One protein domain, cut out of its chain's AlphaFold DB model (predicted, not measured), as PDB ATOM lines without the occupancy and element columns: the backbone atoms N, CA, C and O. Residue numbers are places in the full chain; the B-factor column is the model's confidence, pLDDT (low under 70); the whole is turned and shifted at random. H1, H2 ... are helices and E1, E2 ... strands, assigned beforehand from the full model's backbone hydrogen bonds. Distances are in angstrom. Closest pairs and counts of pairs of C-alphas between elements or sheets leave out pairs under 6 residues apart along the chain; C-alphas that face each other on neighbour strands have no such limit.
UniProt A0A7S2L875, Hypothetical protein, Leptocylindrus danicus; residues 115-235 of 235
ATOM      1  N   ALA A 115     104.450 107.867 132.755       95.56
ATOM      2  CA  ALA A 115     103.097 107.569 133.218       95.56
ATOM      3  C   ALA A 115     102.429 106.528 132.314       95.56
ATOM      4  O   ALA A 115     101.830 105.585 132.819       95.56
ATOM      5  N   SER A 116     102.620 106.639 131.003       95.31
ATOM      6  CA  SER A 116     102.121 105.681 130.022       95.31
ATOM      7  C   SER A 116     102.787 104.308 130.180       95.31
ATOM      8  O   SER A 116     102.105 103.287 130.164       95.31
ATOM      9  N   LEU A 117     104.106 104.245 130.429       96.00
ATOM     10  CA  LEU A 117     104.791 102.976 130.738       96.00
ATOM     11  C   LEU A 117     104.320 102.360 132.062       96.00
ATOM     12  O   LEU A 117     104.167 101.142 132.181       96.00
ATOM     13  N   HIS A 118     104.085 103.207 133.062       96.25
ATOM     14  CA  HIS A 118     103.527 102.782 134.336       96.25
ATOM     15  C   HIS A 118     102.125 102.196 134.153       96.25
ATOM     16  O   HIS A 118     101.863 101.103 134.646       96.25
ATOM     17  N   GLN A 119     101.260 102.866 133.388       95.56
ATOM     18  CA  GLN A 119      99.918 102.378 133.087       95.56
ATOM     19  C   GLN A 119      99.964 101.049 132.328       95.56
ATOM     20  O   GLN A 119      99.302 100.107 132.739       95.56
ATOM     21  N   ALA A 120     100.827 100.915 131.316       94.19
ATOM     22  CA  ALA A 120     101.003  99.654 130.592       94.19
ATOM     23  C   ALA A 120     101.445  98.495 131.510       94.19
ATOM     24  O   ALA A 120     101.050  97.349 131.303       94.19
ATOM     25  N   THR A 121     102.231  98.787 132.553       94.81
ATOM     26  CA  THR A 121     102.598  97.803 133.588       94.81
ATOM     27  C   THR A 121     101.372  97.371 134.398       94.81
ATOM     28  O   THR A 121     101.190  96.179 134.644       94.81
ATOM     29  N   LEU A 122     100.529  98.321 134.818       94.44
ATOM     30  CA  LEU A 122      99.297  98.028 135.559       94.44
ATOM     31  C   LEU A 122      98.305  97.236 134.698       94.44
ATOM     32  O   LEU A 122      97.760  96.235 135.156       94.44
ATOM     33  N   ASP A 123      98.142  97.631 133.437       92.94
ATOM     34  CA  ASP A 123      97.277  96.950 132.479       92.94
ATOM     35  C   ASP A 123      97.755  95.514 132.230       92.94
ATOM     36  O   ASP A 123      96.937  94.600 132.160       92.94
ATOM     37  N   ALA A 124      99.073  95.285 132.147       92.38
ATOM     38  CA  ALA A 124      99.636  93.942 132.017       92.38
ATOM     39  C   ALA A 124      99.261  93.044 133.207       92.38
ATOM     40  O   ALA A 124      98.904  91.883 133.005       92.38
ATOM     41  N   PHE A 125      99.298  93.582 134.431       91.94
ATOM     42  CA  PHE A 125      98.864  92.863 135.628       91.94
ATOM     43  C   PHE A 125      97.361  92.556 135.611       91.94
ATOM     44  O   PHE A 125      96.953  91.439 135.932       91.94
ATOM     45  N   ASP A 126      96.540  93.541 135.237       89.94
ATOM     46  CA  ASP A 126      95.083  93.396 135.192       89.94
ATOM     47  C   ASP A 126      94.638  92.427 134.091       89.94
ATOM     48  O   ASP A 126      93.638  91.724 134.247       89.94
ATOM     49  N   GLN A 127      95.398  92.341 132.996       84.44
ATOM     50  CA  GLN A 127      95.109  91.421 131.907       84.44
ATOM     51  C   GLN A 127      95.324  89.966 132.325       84.44
ATOM     52  O   GLN A 127      94.433  89.174 132.022       84.44
ATOM     53  N   ARG A 128      96.421  89.606 133.027       70.38
ATOM     54  CA  ARG A 128      96.688  88.266 133.616       70.38
ATOM     55  C   ARG A 128      97.880  88.276 134.603       70.38
ATOM     56  O   ARG A 128      98.774  89.110 134.525       70.38
ATOM     57  N   LYS A 129      97.961  87.258 135.477       66.12
ATOM     58  CA  LYS A 129      99.066  87.034 136.441       66.12
ATOM     59  C   LYS A 129     100.337  86.454 135.789       66.12
ATOM     60  O   LYS A 129     100.682  85.300 136.028       66.12
ATOM     61  N   GLY A 130     101.012  87.217 134.937       80.81
ATOM     62  CA  GLY A 130     102.305  86.807 134.383       80.81
ATOM     63  C   GLY A 130     103.394  87.814 134.704       80.81
ATOM     64  O   GLY A 130     104.007  87.777 135.770       80.81
ATOM     65  N   GLY A 131     103.618  88.741 133.784       92.44
ATOM     66  CA  GLY A 131     104.597  89.796 133.973       92.44
ATOM     67  C   GLY A 131     104.631  90.780 132.819       92.44
ATOM     68  O   GLY A 131     103.887  90.665 131.841       92.44
ATOM     69  N   VAL A 132     105.535  91.741 132.924       94.44
ATOM     70  CA  VAL A 132     105.795  92.720 131.872       94.44
ATOM     71  C   VAL A 132     107.291  92.846 131.629       94.44
ATOM     72  O   VAL A 132     108.088  92.862 132.567       94.44
ATOM     73  N   VAL A 133     107.671  92.934 130.359       94.50
ATOM     74  CA  VAL A 133     109.015  93.305 129.921       94.50
ATOM     75  C   VAL A 133     108.917  94.656 129.247       94.50
ATOM     76  O   VAL A 133     108.216  94.809 128.252       94.50
ATOM     77  N   ILE A 134     109.651  95.621 129.774       95.19
ATOM     78  CA  ILE A 134     109.802  96.943 129.191       95.19
ATOM     79  C   ILE A 134     111.216  97.024 128.639       95.19
ATOM     80  O   ILE A 134     112.185  96.850 129.381       95.19
ATOM     81  N   SER A 135     111.348  97.260 127.341       94.06
ATOM     82  CA  SER A 135     112.639  97.385 126.680       94.06
ATOM     83  C   SER A 135     112.856  98.814 126.192       94.06
ATOM     84  O   SER A 135     111.918  99.491 125.770       94.06
ATOM     85  N   CYS A 136     114.096  99.292 126.284       93.44
ATOM     86  CA  CYS A 136     114.493 100.553 125.670       93.44
ATOM     87  C   CYS A 136     115.670 100.303 124.726       93.44
ATOM     88  O   CYS A 136     116.835 100.188 125.136       93.44
ATOM     89  N   GLY A 137     115.323 100.135 123.448       88.44
ATOM     90  CA  GLY A 137     116.235  99.658 122.413       88.44
ATOM     91  C   GLY A 137     116.867  98.312 122.781       88.44
ATOM     92  O   GLY A 137     116.224  97.422 123.330       88.44
ATOM     93  N   ASP A 138     118.157  98.167 122.488       85.88
ATOM     94  CA  ASP A 138     118.895  96.914 122.728       85.88
ATOM     95  C   ASP A 138     119.657  96.929 124.054       85.88
ATOM     96  O   ASP A 138     120.216  95.919 124.482       85.88
ATOM     97  N   LYS A 139     119.709  98.107 124.679       85.19
ATOM     98  CA  LYS A 139     120.617  98.428 125.777       85.19
ATOM     99  C   LYS A 139     120.006  98.109 127.128       85.19
ATOM    100  O   LYS A 139     120.727  97.685 128.028       85.19
ATOM    101  N   TYR A 140     118.703  98.339 127.265       92.00
ATOM    102  CA  TYR A 140     118.030  98.306 128.551       92.00
ATOM    103  C   TYR A 140     116.824  97.389 128.517       92.00
ATOM    104  O   TYR A 140     116.067  97.356 127.546       92.00
ATOM    105  N   MET A 141     116.632  96.677 129.617       94.25
ATOM    106  CA  MET A 141     115.443  95.871 129.836       94.25
ATOM    107  C   MET A 141     115.063  95.919 131.303       94.25
ATOM    108  O   MET A 141     115.925  95.786 132.166       94.25
ATOM    109  N   LEU A 142     113.773  96.082 131.562       94.69
ATOM    110  CA  LEU A 142     113.132  95.959 132.857       94.69
ATOM    111  C   LEU A 142     112.088  94.845 132.766       94.69
ATOM    112  O   LEU A 142     111.122  94.980 132.026       94.69
ATOM    113  N   ALA A 143     112.266  93.759 133.505       94.56
ATOM    114  CA  ALA A 143     111.309  92.664 133.583       94.56
ATOM    115  C   ALA A 143     110.709  92.620 134.986       94.56
ATOM    116  O   ALA A 143     111.440  92.724 135.972       94.56
ATOM    117  N   ILE A 144     109.392  92.477 135.075       94.12
ATOM    118  CA  ILE A 144     108.659  92.393 136.337       94.12
ATOM    119  C   ILE A 144     107.753  91.170 136.280       94.12
ATOM    120  O   ILE A 144     106.872  91.100 135.424       94.12
ATOM    121  N   GLU A 145     107.969  90.222 137.185       92.38
ATOM    122  CA  GLU A 145     107.051  89.114 137.441       92.38
ATOM    123  C   GLU A 145     106.129  89.509 138.590       92.38
ATOM    124  O   GLU A 145     106.588  89.984 139.631       92.38
ATOM    125  N   PHE A 146     104.821  89.376 138.390       92.50
ATOM    126  CA  PHE A 146     103.849  89.803 139.389       92.50
ATOM    127  C   PHE A 146     103.530  88.664 140.358       92.50
ATOM    128  O   PHE A 146     103.019  87.624 139.951       92.50
ATOM    129  N   ASP A 147     103.731  88.899 141.654       87.56
ATOM    130  CA  ASP A 147     103.352  87.953 142.708       87.56
ATOM    131  C   ASP A 147     101.843  88.025 142.997       87.56
ATOM    132  O   ASP A 147     101.207  87.033 143.360       87.56
ATOM    133  N   GLY A 148     101.257  89.219 142.863       86.88
ATOM    134  CA  GLY A 148      99.849  89.464 143.157       86.88
ATOM    135  C   GLY A 148      99.576  90.835 143.781       86.88
ATOM    136  O   GLY A 148     100.476  91.668 143.913       86.88
ATOM    137  N   PRO A 149      98.318  91.095 144.170       89.88
ATOM    138  CA  PRO A 149      97.943  92.336 144.837       89.88
ATOM    139  C   PRO A 149      98.467  92.389 146.283       89.88
ATOM    140  O   PRO A 149      98.656  91.365 146.938       89.88
ATOM    141  N   SER A 150      98.653  93.601 146.802       88.44
ATOM    142  CA  SER A 150      99.034  93.897 148.187       88.44
ATOM    143  C   SER A 150      98.331  95.165 148.680       88.44
ATOM    144  O   SER A 150      97.729  95.905 147.898       88.44
ATOM    145  N   ASN A 151      98.410  95.441 149.983       84.88
ATOM    146  CA  ASN A 151      97.854  96.655 150.581       84.88
ATOM    147  C   ASN A 151      98.540  97.894 149.981       84.88
ATOM    148  O   ASN A 151      99.656  98.241 150.361       84.88
ATOM    149  N   GLY A 152      97.858  98.549 149.040       83.19
ATOM    150  CA  GLY A 152      98.339  99.757 148.369       83.19
ATOM    151  C   GLY A 152      99.063  99.534 147.037       83.19
ATOM    152  O   GLY A 152      99.692 100.472 146.551       83.19
ATOM    153  N   GLY A 153      99.000  98.340 146.430       91.00
ATOM    154  CA  GLY A 153      99.601  98.130 145.110       91.00
ATOM    155  C   GLY A 153      99.687  96.678 144.646       91.00
ATOM    156  O   GLY A 153      98.923  95.813 145.070       91.00
ATOM    157  N   ILE A 154     100.641  96.426 143.759       92.75
ATOM    158  CA  ILE A 154     100.991  95.121 143.196       92.75
ATOM    159  C   ILE A 154     102.396  94.777 143.680       92.75
ATOM    160  O   ILE A 154     103.297  95.609 143.595       92.75
ATOM    161  N   VAL A 155     102.599  93.573 144.199       91.31
ATOM    162  CA  VAL A 155     103.934  93.090 144.564       91.31
ATOM    163  C   VAL A 155     104.483  92.254 143.419       91.31
ATOM    164  O   VAL A 155     103.740  91.517 142.770       91.31
ATOM    165  N   GLY A 156     105.780  92.382 143.172       91.62
ATOM    166  CA  GLY A 156     106.465  91.575 142.175       91.62
ATOM    167  C   GLY A 156     107.970  91.511 142.374       91.62
ATOM    168  O   GLY A 156     108.561  92.254 143.171       91.62
ATOM    169  N   GLU A 157     108.586  90.620 141.613       91.19
ATOM    170  CA  GLU A 157     110.027  90.496 141.471       91.19
ATOM    171  C   GLU A 157     110.465  91.210 140.187       91.19
ATOM    172  O   GLU A 157     109.973  90.945 139.094       91.19
ATOM    173  N   MET A 158     111.384  92.161 140.328       93.00
ATOM    174  CA  MET A 158     111.858  93.018 139.248       93.00
ATOM    175  C   MET A 158     113.335  92.764 138.972       93.00
ATOM    176  O   MET A 158     114.175  92.825 139.876       93.00
ATOM    177  N   VAL A 159     113.656  92.566 137.699       91.50
ATOM    178  CA  VAL A 159     115.013  92.435 137.171       91.50
ATOM    179  C   VAL A 159     115.259  93.549 136.175       91.50
ATOM    180  O   VAL A 159     114.399  93.875 135.362       91.50
ATOM    181  N   TYR A 160     116.449  94.133 136.223       90.62
ATOM    182  CA  TYR A 160     116.848  95.178 135.296       90.62
ATOM    183  C   TYR A 160     118.234  94.889 134.711       90.62
ATOM    184  O   TYR A 160     119.140  94.458 135.430       90.62
ATOM    185  N   VAL A 161     118.378  95.140 133.411       90.00
ATOM    186  CA  VAL A 161     119.620  95.067 132.639       90.00
ATOM    187  C   VAL A 161     119.985  96.475 132.181       90.00
ATOM    188  O   VAL A 161     119.208  97.108 131.464       90.00
ATOM    189  N   ASP A 162     121.175  96.940 132.559       88.31
ATOM    190  CA  ASP A 162     121.790  98.169 132.054       88.31
ATOM    191  C   ASP A 162     122.929  97.882 131.064       88.31
ATOM    192  O   ASP A 162     123.151  96.755 130.618       88.31
ATOM    193  N   GLN A 163     123.679  98.929 130.717       88.62
ATOM    194  CA  GLN A 163     124.888  98.830 129.903       88.62
ATOM    195  C   GLN A 163     126.090  98.235 130.659       88.62
ATOM    196  O   GLN A 163     127.188  98.199 130.096       88.62
ATOM    197  N   ASP A 164     125.939  97.776 131.909       88.62
ATOM    198  CA  ASP A 164     127.040  97.121 132.608       88.62
ATOM    199  C   ASP A 164     127.510  95.901 131.813       88.62
ATOM    200  O   ASP A 164     126.738  95.040 131.377       88.62
ATOM    201  N   ARG A 165     128.827  95.816 131.626       88.12
ATOM    202  CA  ARG A 165     129.432  94.782 130.789       88.12
ATOM    203  C   ARG A 165     129.108  93.373 131.288       88.12
ATOM    204  O   ARG A 165     128.999  92.465 130.468       88.12
ATOM    205  N   LYS A 166     128.973  93.155 132.602       86.88
ATOM    206  CA  LYS A 166     128.628  91.833 133.145       86.88
ATOM    207  C   LYS A 166     127.183  91.481 132.813       86.88
ATOM    208  O   LYS A 166     126.954  90.386 132.303       86.88
ATOM    209  N   ALA A 167     126.257  92.422 132.988       84.56
ATOM    210  CA  ALA A 167     124.852  92.230 132.637       84.56
ATOM    211  C   ALA A 167     124.685  91.921 131.136       84.56
ATOM    212  O   ALA A 167     124.022  90.954 130.761       84.56
ATOM    213  N   GLN A 168     125.385  92.656 130.269       86.38
ATOM    214  CA  GLN A 168     125.380  92.416 128.821       86.38
ATOM    215  C   GLN A 168     126.017  91.074 128.429       86.38
ATOM    216  O   GLN A 168     125.542  90.394 127.517       86.38
ATOM    217  N   ASN A 169     127.066  90.639 129.131       85.69
ATOM    218  CA  ASN A 169     127.634  89.307 128.921       85.69
ATOM    219  C   ASN A 169     126.626  88.204 129.257       85.69
ATOM    220  O   ASN A 169     126.621  87.170 128.592       85.69
ATOM    221  N   VAL A 170     125.754  88.421 130.243       82.25
ATOM    222  CA  VAL A 170     124.710  87.457 130.605       82.25
ATOM    223  C   VAL A 170     123.679  87.343 129.497       82.25
ATOM    224  O   VAL A 170     123.402  86.220 129.082       82.25
ATOM    225  N   VAL A 171     123.198  88.474 128.965       82.81
ATOM    226  CA  VAL A 171     122.300  88.516 127.793       82.81
ATOM    227  C   VAL A 171     122.873  87.634 126.675       82.81
ATOM    228  O   VAL A 171     122.231  86.677 126.244       82.81
ATOM    229  N   ARG A 172     124.137  87.867 126.296       84.19
ATOM    230  CA  ARG A 172     124.813  87.114 125.224       84.19
ATOM    231  C   ARG A 172     125.022  85.641 125.563       84.19
ATOM    232  O   ARG A 172     124.790  84.782 124.720       84.19
ATOM    233  N   SER A 173     125.442  85.329 126.791       81.25
ATOM    234  CA  SER A 173     125.686  83.945 127.231       81.25
ATOM    235  C   SER A 173     124.423  83.081 127.222       81.25
ATOM    236  O   SER A 173     124.506  81.861 127.122       81.25
ATOM    237  N   ARG A 174     123.252  83.722 127.309       79.00
ATOM    238  CA  ARG A 174     121.932  83.091 127.234       79.00
ATOM    239  C   ARG A 174     121.404  82.993 125.800       79.00
ATOM    240  O   ARG A 174     120.264  82.586 125.615       79.00
ATOM    241  N   GLY A 175     122.214  83.351 124.801       80.75
ATOM    242  CA  GLY A 175     121.841  83.315 123.388       80.75
ATOM    243  C   GLY A 175     120.886  84.432 122.967       80.75
ATOM    244  O   GLY A 175     120.339  84.363 121.872       80.75
ATOM    245  N   CYS A 176     120.675  85.448 123.810       81.69
ATOM    246  CA  CYS A 176     119.841  86.595 123.474       81.69
ATOM    247  C   CYS A 176     120.653  87.608 122.657       81.69
ATOM    248  O   CYS A 176     121.775  87.966 123.032       81.69
ATOM    249  N   ALA A 177     120.071  88.106 121.566       81.12
ATOM    250  CA  ALA A 177     120.653  89.181 120.770       81.12
ATOM    251  C   ALA A 177     120.436  90.551 121.430       81.12
ATOM    252  O   ALA A 177     121.271  91.445 121.289       81.12
ATOM    253  N   ARG A 178     119.328  90.706 122.169       83.12
ATOM    254  CA  ARG A 178     118.878  91.977 122.760       83.12
ATOM    255  C   ARG A 178     118.502  91.802 124.229       83.12
ATOM    256  O   ARG A 178     118.037  90.736 124.631       83.12
ATOM    257  N   ALA A 179     118.630  92.863 125.029       80.94
ATOM    258  CA  ALA A 179     118.257  92.820 126.446       80.94
ATOM    259  C   ALA A 179     116.773  92.451 126.660       80.94
ATOM    260  O   ALA A 179     116.464  91.688 127.571       80.94
ATOM    261  N   GLY A 180     115.865  92.927 125.796       79.62
ATOM    262  CA  GLY A 180     114.431  92.606 125.862       79.62
ATOM    263  C   GLY A 180     114.116  91.113 125.710       79.62
ATOM    264  O   GLY A 180     113.210  90.599 126.363       79.62
ATOM    265  N   GLU A 181     114.907  90.378 124.921       82.56
ATOM    266  CA  GLU A 181     114.732  88.929 124.738       82.56
ATOM    267  C   GLU A 181     115.032  88.148 126.015       82.56
ATOM    268  O   GLU A 181     114.427  87.106 126.266       82.56
ATOM    269  N   LEU A 182     115.924  88.678 126.857       82.81
ATOM    270  CA  LEU A 182     116.263  88.063 128.131       82.81
ATOM    271  C   LEU A 182     115.052  88.012 129.073       82.81
ATOM    272  O   LEU A 182     114.967  87.101 129.893       82.81
ATOM    273  N   GLY A 183     114.090  88.931 128.926       80.19
ATOM    274  CA  GLY A 183     112.866  88.957 129.725       80.19
ATOM    275  C   GLY A 183     112.075  87.644 129.664       80.19
ATOM    276  O   GLY A 183     111.543  87.220 130.684       80.19
ATOM    277  N   ARG A 184     112.101  86.930 128.527       75.19
ATOM    278  CA  ARG A 184     111.483  85.593 128.361       75.19
ATOM    279  C   ARG A 184     112.087  84.523 129.249       75.19
ATOM    280  O   ARG A 184     111.408  83.585 129.637       75.19
ATOM    281  N   ASN A 185     113.382  84.644 129.508       73.25
ATOM    282  CA  ASN A 185     114.110  83.686 130.325       73.25
ATOM    283  C   ASN A 185     113.911  83.959 131.818       73.25
ATOM    284  O   ASN A 185     114.197  83.087 132.634       73.25
ATOM    285  N   PHE A 186     113.485  85.178 132.162       72.62
ATOM    286  CA  PHE A 186     113.257  85.610 133.535       72.62
ATOM    287  C   PHE A 186     111.826  85.410 133.973       72.62
ATOM    288  O   PHE A 186     111.586  84.819 135.018       72.62
ATOM    289  N   LEU A 187     110.895  85.920 133.178       80.69
ATOM    290  CA  LEU A 187     109.488  85.854 133.500       80.69
ATOM    291  C   LEU A 187     109.007  84.464 133.181       80.69
ATOM    292  O   LEU A 187     109.020  84.033 132.030       80.69
ATOM    293  N   MET A 188     108.575  83.764 134.214       68.75
ATOM    294  CA  MET A 188     108.114  82.412 134.019       68.75
ATOM    295  C   MET A 188     106.587  82.359 133.810       68.75
ATOM    296  O   MET A 188     106.065  81.269 133.612       68.75
ATOM    297  N   GLY A 189     105.873  83.488 133.891       62.78
ATOM    298  CA  GLY A 189     104.412  83.582 133.786       62.78
ATOM    299  C   GLY A 189     103.821  83.255 132.405       62.78
ATOM    300  O   GLY A 189     104.454  83.458 131.373       62.78
ATOM    301  N   GLU A 190     102.564  82.801 132.396       64.56
ATOM    302  CA  GLU A 190     101.809  82.359 131.205       64.56
ATOM    303  C   GLU A 190     101.646  83.432 130.117       64.56
ATOM    304  O   GLU A 190     101.552  83.134 128.927       64.56
ATOM    305  N   THR A 191     101.575  84.697 130.531       81.19
ATOM    306  CA  THR A 191     101.359  85.840 129.639       81.19
ATOM    307  C   THR A 191     102.298  86.966 130.015       81.19
ATOM    308  O   THR A 191     102.258  87.507 131.118       81.19
ATOM    309  N   ILE A 192     103.172  87.299 129.075       87.81
ATOM    310  CA  ILE A 192     104.150  88.362 129.231       87.81
ATOM    311  C   ILE A 192     103.761  89.473 128.268       87.81
ATOM    312  O   ILE A 192     103.757  89.263 127.053       87.81
ATOM    313  N   LYS A 193     103.450  90.654 128.805       91.38
ATOM    314  CA  LYS A 193     103.302  91.860 127.987       91.38
ATOM    315  C   LYS A 193     104.695  92.396 127.667       91.38
ATOM    316  O   LYS A 193     105.519  92.551 128.565       91.38
ATOM    317  N   TYR A 194     104.947  92.684 126.398       91.94
ATOM    318  CA  TYR A 194     106.156  93.377 125.963       91.94
ATOM    319  C   TYR A 194     105.784  94.814 125.638       91.94
ATOM    320  O   TYR A 194     104.797  95.050 124.947       91.94
ATOM    321  N   VAL A 195     106.553  95.753 126.168       93.19
ATOM    322  CA  VAL A 195     106.387  97.184 125.931       93.19
ATOM    323  C   VAL A 195     107.737  97.720 125.491       93.19
ATOM    324  O   VAL A 195     108.740  97.529 126.177       93.19
ATOM    325  N   ASP A 196     107.766  98.401 124.356       92.69
ATOM    326  CA  ASP A 196     108.978  99.028 123.848       92.69
ATOM    327  C   ASP A 196     108.877 100.545 124.022       92.69
ATOM    328  O   ASP A 196     107.822 101.149 123.834       92.69
ATOM    329  N   THR A 197     109.988 101.182 124.379       93.38
ATOM    330  CA  THR A 197     110.094 102.641 124.412       93.38
ATOM    331  C   THR A 197     111.399 103.106 123.783       93.38
ATOM    332  O   THR A 197     112.452 102.492 123.955       93.38
ATOM    333  N   ALA A 198     111.344 104.209 123.042       93.25
ATOM    334  CA  ALA A 198     112.539 104.872 122.527       93.25
ATOM    335  C   ALA A 198     113.072 105.950 123.490       93.25
ATOM    336  O   ALA A 198     114.183 106.441 123.296       93.25
ATOM    337  N   ASP A 199     112.298 106.317 124.516       94.75
ATOM    338  CA  ASP A 199     112.655 107.367 125.466       94.75
ATOM    339  C   ASP A 199     113.386 106.772 126.683       94.75
ATOM    340  O   ASP A 199     112.782 106.206 127.600       94.75
ATOM    341  N   GLU A 200     114.716 106.925 126.702       94.88
ATOM    342  CA  GLU A 200     115.548 106.513 127.840       94.88
ATOM    343  C   GLU A 200     115.121 107.235 129.137       94.88
ATOM    344  O   GLU A 200     115.115 106.632 130.210       94.88
ATOM    345  N   GLY A 201     114.712 108.505 129.058       95.81
ATOM    346  CA  GLY A 201     114.229 109.282 130.198       95.81
ATOM    347  C   GLY A 201     112.941 108.708 130.784       95.81
ATOM    348  O   GLY A 201     112.850 108.535 132.002       95.81
ATOM    349  N   ALA A 202     111.986 108.331 129.931       95.94
ATOM    350  CA  ALA A 202     110.755 107.668 130.356       95.94
ATOM    351  C   ALA A 202     111.047 106.326 131.046       95.94
ATOM    352  O   ALA A 202     110.515 106.059 132.133       95.94
ATOM    353  N   PHE A 203     111.936 105.527 130.446       96.00
ATOM    354  CA  PHE A 203     112.382 104.237 130.965       96.00
ATOM    355  C   PHE A 203     113.036 104.370 132.349       96.00
ATOM    356  O   PHE A 203     112.639 103.701 133.308       96.00
ATOM    357  N   PHE A 204     114.024 105.260 132.489       95.12
ATOM    358  CA  PHE A 204     114.714 105.466 133.762       95.12
ATOM    359  C   PHE A 204     113.810 106.117 134.805       95.12
ATOM    360  O   PHE A 204     113.893 105.755 135.978       95.12
ATOM    361  N   GLY A 205     112.906 107.010 134.398       96.25
ATOM    362  CA  GLY A 205     111.870 107.563 135.269       96.25
ATOM    363  C   GLY A 205     111.017 106.464 135.904       96.25
ATOM    364  O   GLY A 205     110.799 106.473 137.118       96.25
ATOM    365  N   LEU A 206     110.610 105.464 135.115       96.38
ATOM    366  CA  LEU A 206     109.870 104.306 135.613       96.38
ATOM    367  C   LEU A 206     110.723 103.442 136.550       96.38
ATOM    368  O   LEU A 206     110.279 103.098 137.645       96.38
ATOM    369  N   LEU A 207     111.960 103.132 136.154       94.88
ATOM    370  CA  LEU A 207     112.880 102.349 136.978       94.88
ATOM    371  C   LEU A 207     113.116 103.011 138.343       94.88
ATOM    372  O   LEU A 207     113.057 102.344 139.375       94.88
ATOM    373  N   PHE A 208     113.363 104.324 138.376       94.88
ATOM    374  CA  PHE A 208     113.533 105.068 139.624       94.88
ATOM    375  C   PHE A 208     112.258 105.070 140.461       94.88
ATOM    376  O   PHE A 208     112.339 104.842 141.671       94.88
ATOM    377  N   ARG A 209     111.091 105.262 139.828       95.06
ATOM    378  CA  ARG A 209     109.787 105.170 140.497       95.06
ATOM    379  C   ARG A 209     109.630 103.824 141.198       95.06
ATOM    380  O   ARG A 209     109.270 103.804 142.370       95.06
ATOM    381  N   TYR A 210     109.942 102.723 140.519       94.62
ATOM    382  CA  TYR A 210     109.807 101.389 141.099       94.62
ATOM    383  C   TYR A 210     110.864 101.066 142.129       94.62
ATOM    384  O   TYR A 210     110.530 100.357 143.062       94.62
ATOM    385  N   LYS A 211     112.083 101.605 142.033       91.69
ATOM    386  CA  LYS A 211     113.154 101.346 143.009       91.69
ATOM    387  C   LYS A 211     113.011 102.097 144.331       91.69
ATOM    388  O   LYS A 211     113.614 101.650 145.308       91.69
ATOM    389  N   ARG A 212     112.264 103.207 144.369       88.62
ATOM    390  CA  ARG A 212     112.244 104.154 145.499       88.62
ATOM    391  C   ARG A 212     111.993 103.489 146.856       88.62
ATOM    392  O   ARG A 212     112.681 103.820 147.812       88.62
ATOM    393  N   ASP A 213     111.081 102.523 146.900       79.88
ATOM    394  CA  ASP A 213     110.615 101.887 148.138       79.88
ATOM    395  C   ASP A 213     110.922 100.372 148.160       79.88
ATOM    396  O   ASP A 213     110.180  99.567 148.722       79.88
ATOM    397  N   THR A 214     112.013  99.961 147.500       84.69
ATOM    398  CA  THR A 214     112.340  98.538 147.288       84.69
ATOM    399  C   THR A 214     113.362  98.004 148.266       84.69
ATOM    400  O   THR A 214     114.294  98.694 148.679       84.69
ATOM    401  N   SER A 215     113.234  96.713 148.563       75.06
ATOM    402  CA  SER A 215     114.314  95.948 149.175       75.06
ATOM    403  C   SER A 215     115.011  95.134 148.088       75.06
ATOM    404  O   SER A 215     114.372  94.432 147.299       75.06
ATOM    405  N   THR A 216     116.337  95.240 148.017       73.81
ATOM    406  CA  THR A 216     117.120  94.328 147.174       73.81
ATOM    407  C   THR A 216     117.126  92.976 147.873       73.81
ATOM    408  O   THR A 216     117.654  92.872 148.978       73.81
ATOM    409  N   GLN A 217     116.516  91.957 147.266       61.16
ATOM    410  CA  GLN A 217     116.469  90.619 147.867       61.16
ATOM    411  C   GLN A 217     117.685  89.759 147.516       61.16
ATOM    412  O   GLN A 217     117.911  88.741 148.162       61.16
ATOM    413  N   GLY A 218     118.503  90.181 146.548       61.22
ATOM    414  CA  GLY A 218     119.772  89.532 146.238       61.22
ATOM    415  C   GLY A 218     120.267  89.803 144.818       61.22
ATOM    416  O   GLY A 218     119.674  90.569 144.055       61.22
ATOM    417  N   TYR A 219     121.375  89.152 144.467       61.62
ATOM    418  CA  TYR A 219     121.830  89.006 143.085       61.62
ATOM    419  C   TYR A 219     121.277  87.691 142.548       61.62
ATOM    420  O   TYR A 219     121.403  86.666 143.212       61.62
ATOM    421  N   ILE A 220     120.695  87.710 141.349       55.81
ATOM    422  CA  ILE A 220     120.195  86.488 140.691       55.81
ATOM    423  C   ILE A 220     121.360  85.536 140.417       55.81
ATOM    424  O   ILE A 220     121.249  84.322 140.540       55.81
ATOM    425  N   ASP A 221     122.504  86.115 140.079       56.12
ATOM    426  CA  ASP A 221     123.764  85.413 139.962       56.12
ATOM    427  C   ASP A 221     124.861  86.417 140.323       56.12
ATOM    428  O   ASP A 221     125.002  87.463 139.681       56.12
ATOM    429  N   MET A 222     125.630  86.123 141.374       46.03
ATOM    430  CA  MET A 222     126.719  86.985 141.848       46.03
ATOM    431  C   MET A 222     127.762  87.277 140.754       46.03
ATOM    432  O   MET A 222     128.490  88.268 140.844       46.03
ATOM    433  N   LYS A 223     127.837  86.446 139.705       57.50
ATOM    434  CA  LYS A 223     128.712  86.644 138.542       57.50
ATOM    435  C   LYS A 223     128.043  87.442 137.419       57.50
ATOM    436  O   LYS A 223     128.752  88.097 136.657       57.50
ATOM    437  N   SER A 224     126.712  87.429 137.349       64.81
ATOM    438  CA  SER A 224     125.932  88.034 136.262       64.81
ATOM    439  C   SER A 224     125.861  89.562 136.316       64.81
ATOM    440  O   SER A 224     125.724  90.212 135.287       64.81
ATOM    441  N   GLY A 225     125.930  90.157 137.510       71.38
ATOM    442  CA  GLY A 225     125.658  91.589 137.685       71.38
ATOM    443  C   GLY A 225     124.168  91.959 137.620       71.38
ATOM    444  O   GLY A 225     123.833  93.116 137.864       71.38
ATOM    445  N   LEU A 226     123.275  90.992 137.374       80.50
ATOM    446  CA  LEU A 226     121.830  91.201 137.405       80.50
ATOM    447  C   LEU A 226     121.329  91.284 138.845       80.50
ATOM    448  O   LEU A 226     121.669  90.459 139.703       80.50
ATOM    449  N   LYS A 227     120.508  92.299 139.104       79.88
ATOM    450  CA  LYS A 227     119.974  92.603 140.432       79.88
ATOM    451  C   LYS A 227     118.492  92.263 140.480       79.88
ATOM    452  O   LYS A 227     117.747  92.690 139.601       79.88
ATOM    453  N   LEU A 228     118.102  91.525 141.520       84.94
ATOM    454  CA  LEU A 228     116.712  91.207 141.817       84.94
ATOM    455  C   LEU A 228     116.199  92.150 142.898       84.94
ATOM    456  O   LEU A 228     116.749  92.230 144.004       84.94
ATOM    457  N   PHE A 229     115.118  92.843 142.585       88.56
ATOM    458  CA  PHE A 229     114.426  93.713 143.518       88.56
ATOM    459  C   PHE A 229     113.059  93.129 143.803       88.56
ATOM    460  O   PHE A 229     112.341  92.761 142.880       88.56
ATOM    461  N   ARG A 230     112.672  93.106 145.075       89.81
ATOM    462  CA  ARG A 230     111.263  92.933 145.407       89.81
ATOM    463  C   ARG A 230     110.625  94.305 145.481       89.81
ATOM    464  O   ARG A 230     111.095  95.165 146.235       89.81
ATOM    465  N   VAL A 231     109.589  94.502 144.678       93.56
ATOM    466  CA  VAL A 231     108.986  95.811 144.447       93.56
ATOM    467  C   VAL A 231     107.513  95.818 144.818       93.56
ATOM    468  O   VAL A 231     106.828  94.806 144.696       93.56
ATOM    469  N   THR A 232     107.043  96.984 145.260       93.81
ATOM    470  CA  THR A 232     105.619  97.282 145.420       93.81
ATOM    471  C   THR A 232     105.273  98.403 144.449       93.81
ATOM    472  O   THR A 232     105.728  99.536 144.599       93.81
ATOM    473  N   ILE A 233     104.481  98.079 143.438       93.81
ATOM    474  CA  ILE A 233     104.031  98.984 142.388       93.81
ATOM    475  C   ILE A 233     102.694  99.568 142.827       93.81
ATOM    476  O   ILE A 233     101.687  98.865 142.872       93.81
ATOM    477  N   GLN A 234     102.689 100.848 143.181       94.25
ATOM    478  CA  GLN A 234     101.454 101.563 143.501       94.25
ATOM    479  C   GLN A 234     100.584 101.678 142.246       94.25
ATOM    480  O   GLN A 234     101.123 101.933 141.169       94.25
ATOM    481  N   ARG A 235      99.274 101.459 142.407       88.88
ATOM    482  CA  ARG A 235      98.276 101.789 141.382       88.88
ATOM    483  C   ARG A 235      98.060 103.297 141.308       88.88
ATOM    484  O   ARG A 235      98.278 103.967 142.345       88.88
TER     485      ARG A 235
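Overview. This is residues 115 to 235 of the 235 residues of the protein "Hypothetical protein" of Leptocylindrus danicus (UniProt A0A7S2L875). One twisted sheet of six strands makes the middle layer, with H1 and H4 over one face and the short helix H3 over the other. The strands E2 and E3 bend, and their turn makes one end of the longest axis; at the other end H2 only grazes the sheet, with its residues 167 to 171. The 121 printed residues, with four named helices and six named strands, run H1, E1, E2, E3, H2, H3, E4, H4, E5, E6, and the sheet is mixed, in the order E4, E1, E2, E3, E6, E5. The class is mixed, helices and strands; the whole is compact, with a radius of gyration of the C-alphas of 13.2 A and spans of 37 by 29 by 28 A.

Along the chain. Find C-alpha 115 at (103.097, 107.569, 133.218); from there H1 runs through residues 115 to 127, 18.1 A long. Next comes E1, residues 131 to 136, 16.8 A. E2, residues 140 to 150, begins at C-alpha 140, (118.030, 98.306, 128.551), and spans 27.7 A; look at residue 147, where it bends by 69 degrees. E3, residues 153 to 161, spans 23.8 A and bends by 60 degrees at residue 156. Then read H2, residues 165 to 173, and H3, residues 179 to 186. E4, residues 192 to 197, and H4, residues 200 to 211, each span 16.2 A. E5 is residues 215 to 219, and E6, residues 227 to 233, spans 17.3 A and ends at C-alpha 233, (104.031, 98.984, 142.388).

Arrangement. Begin with the sheet, where E1, E2 and E3 form a meander, each strand the antiparallel neighbour of the one before. In the hairpin of E1 and E2, look for N 134 and O 142, 2.8 A apart; in that of E2 and E3, for N 143 and O 159, also 2.8 A. Beside E3, E6 is antiparallel, with N 156 and O 231 at 3.0 A. E5 and E6 form a hairpin too, with N 228 and O 218 at 3.1 A, and E5 is an edge strand. At the other edge E4 is parallel to E1, with N 195 and O 133 at 2.8 A. E3, H2, H3 and E4 form a split strand-helix-strand unit, two strands that run the same way with E1 and E2 between them; its crossover is right-handed. H1 is on the sheet, and its closest C-alpha pair with E4 is Ala 124 and Lys 193, 5.8 A. On the same face, H4 lies over E1 at a height over the sheet of 7.7 A, along the strands, at 23 degrees to E1 on the local plane. H1, with residues 115 to 118 alone, touches residues 202 to 206 of H4 at a steep tilt of 59 degrees; the closest C-alphas are those of His 118 and Leu 206, 6.6 A. On the opposite face, H3 lies over E2 and only just over E1, on which 3 of its C-alphas fall, also at a height of 7.7 A. H2 and H3 only just touch, with 3 pairs of C-alphas within 8 A; the closest are those of Val 171 and Ala 179, 6.1 A. In H1, H2 and H4 every O i to N i+4 pair is within hydrogen-bond range; in H3 1 of 4 is, beside 5 of 5 O i to N i+3 pairs.

Size, cuts and confidence. The two C-alphas farthest apart are those of Asn 151 and Gly 175, 38.6 A. The printed part has no cut, and it ends at residue 235, the chain's last. No link is long; the one from E5 to E6, 7 residues, is short, and the others are tight. The mean pLDDT of the printed part is 85.8; look for values under 70 at residue 129, residues 188 to 190 and residues 217 to 224, of which 217 to 219 belong to E5.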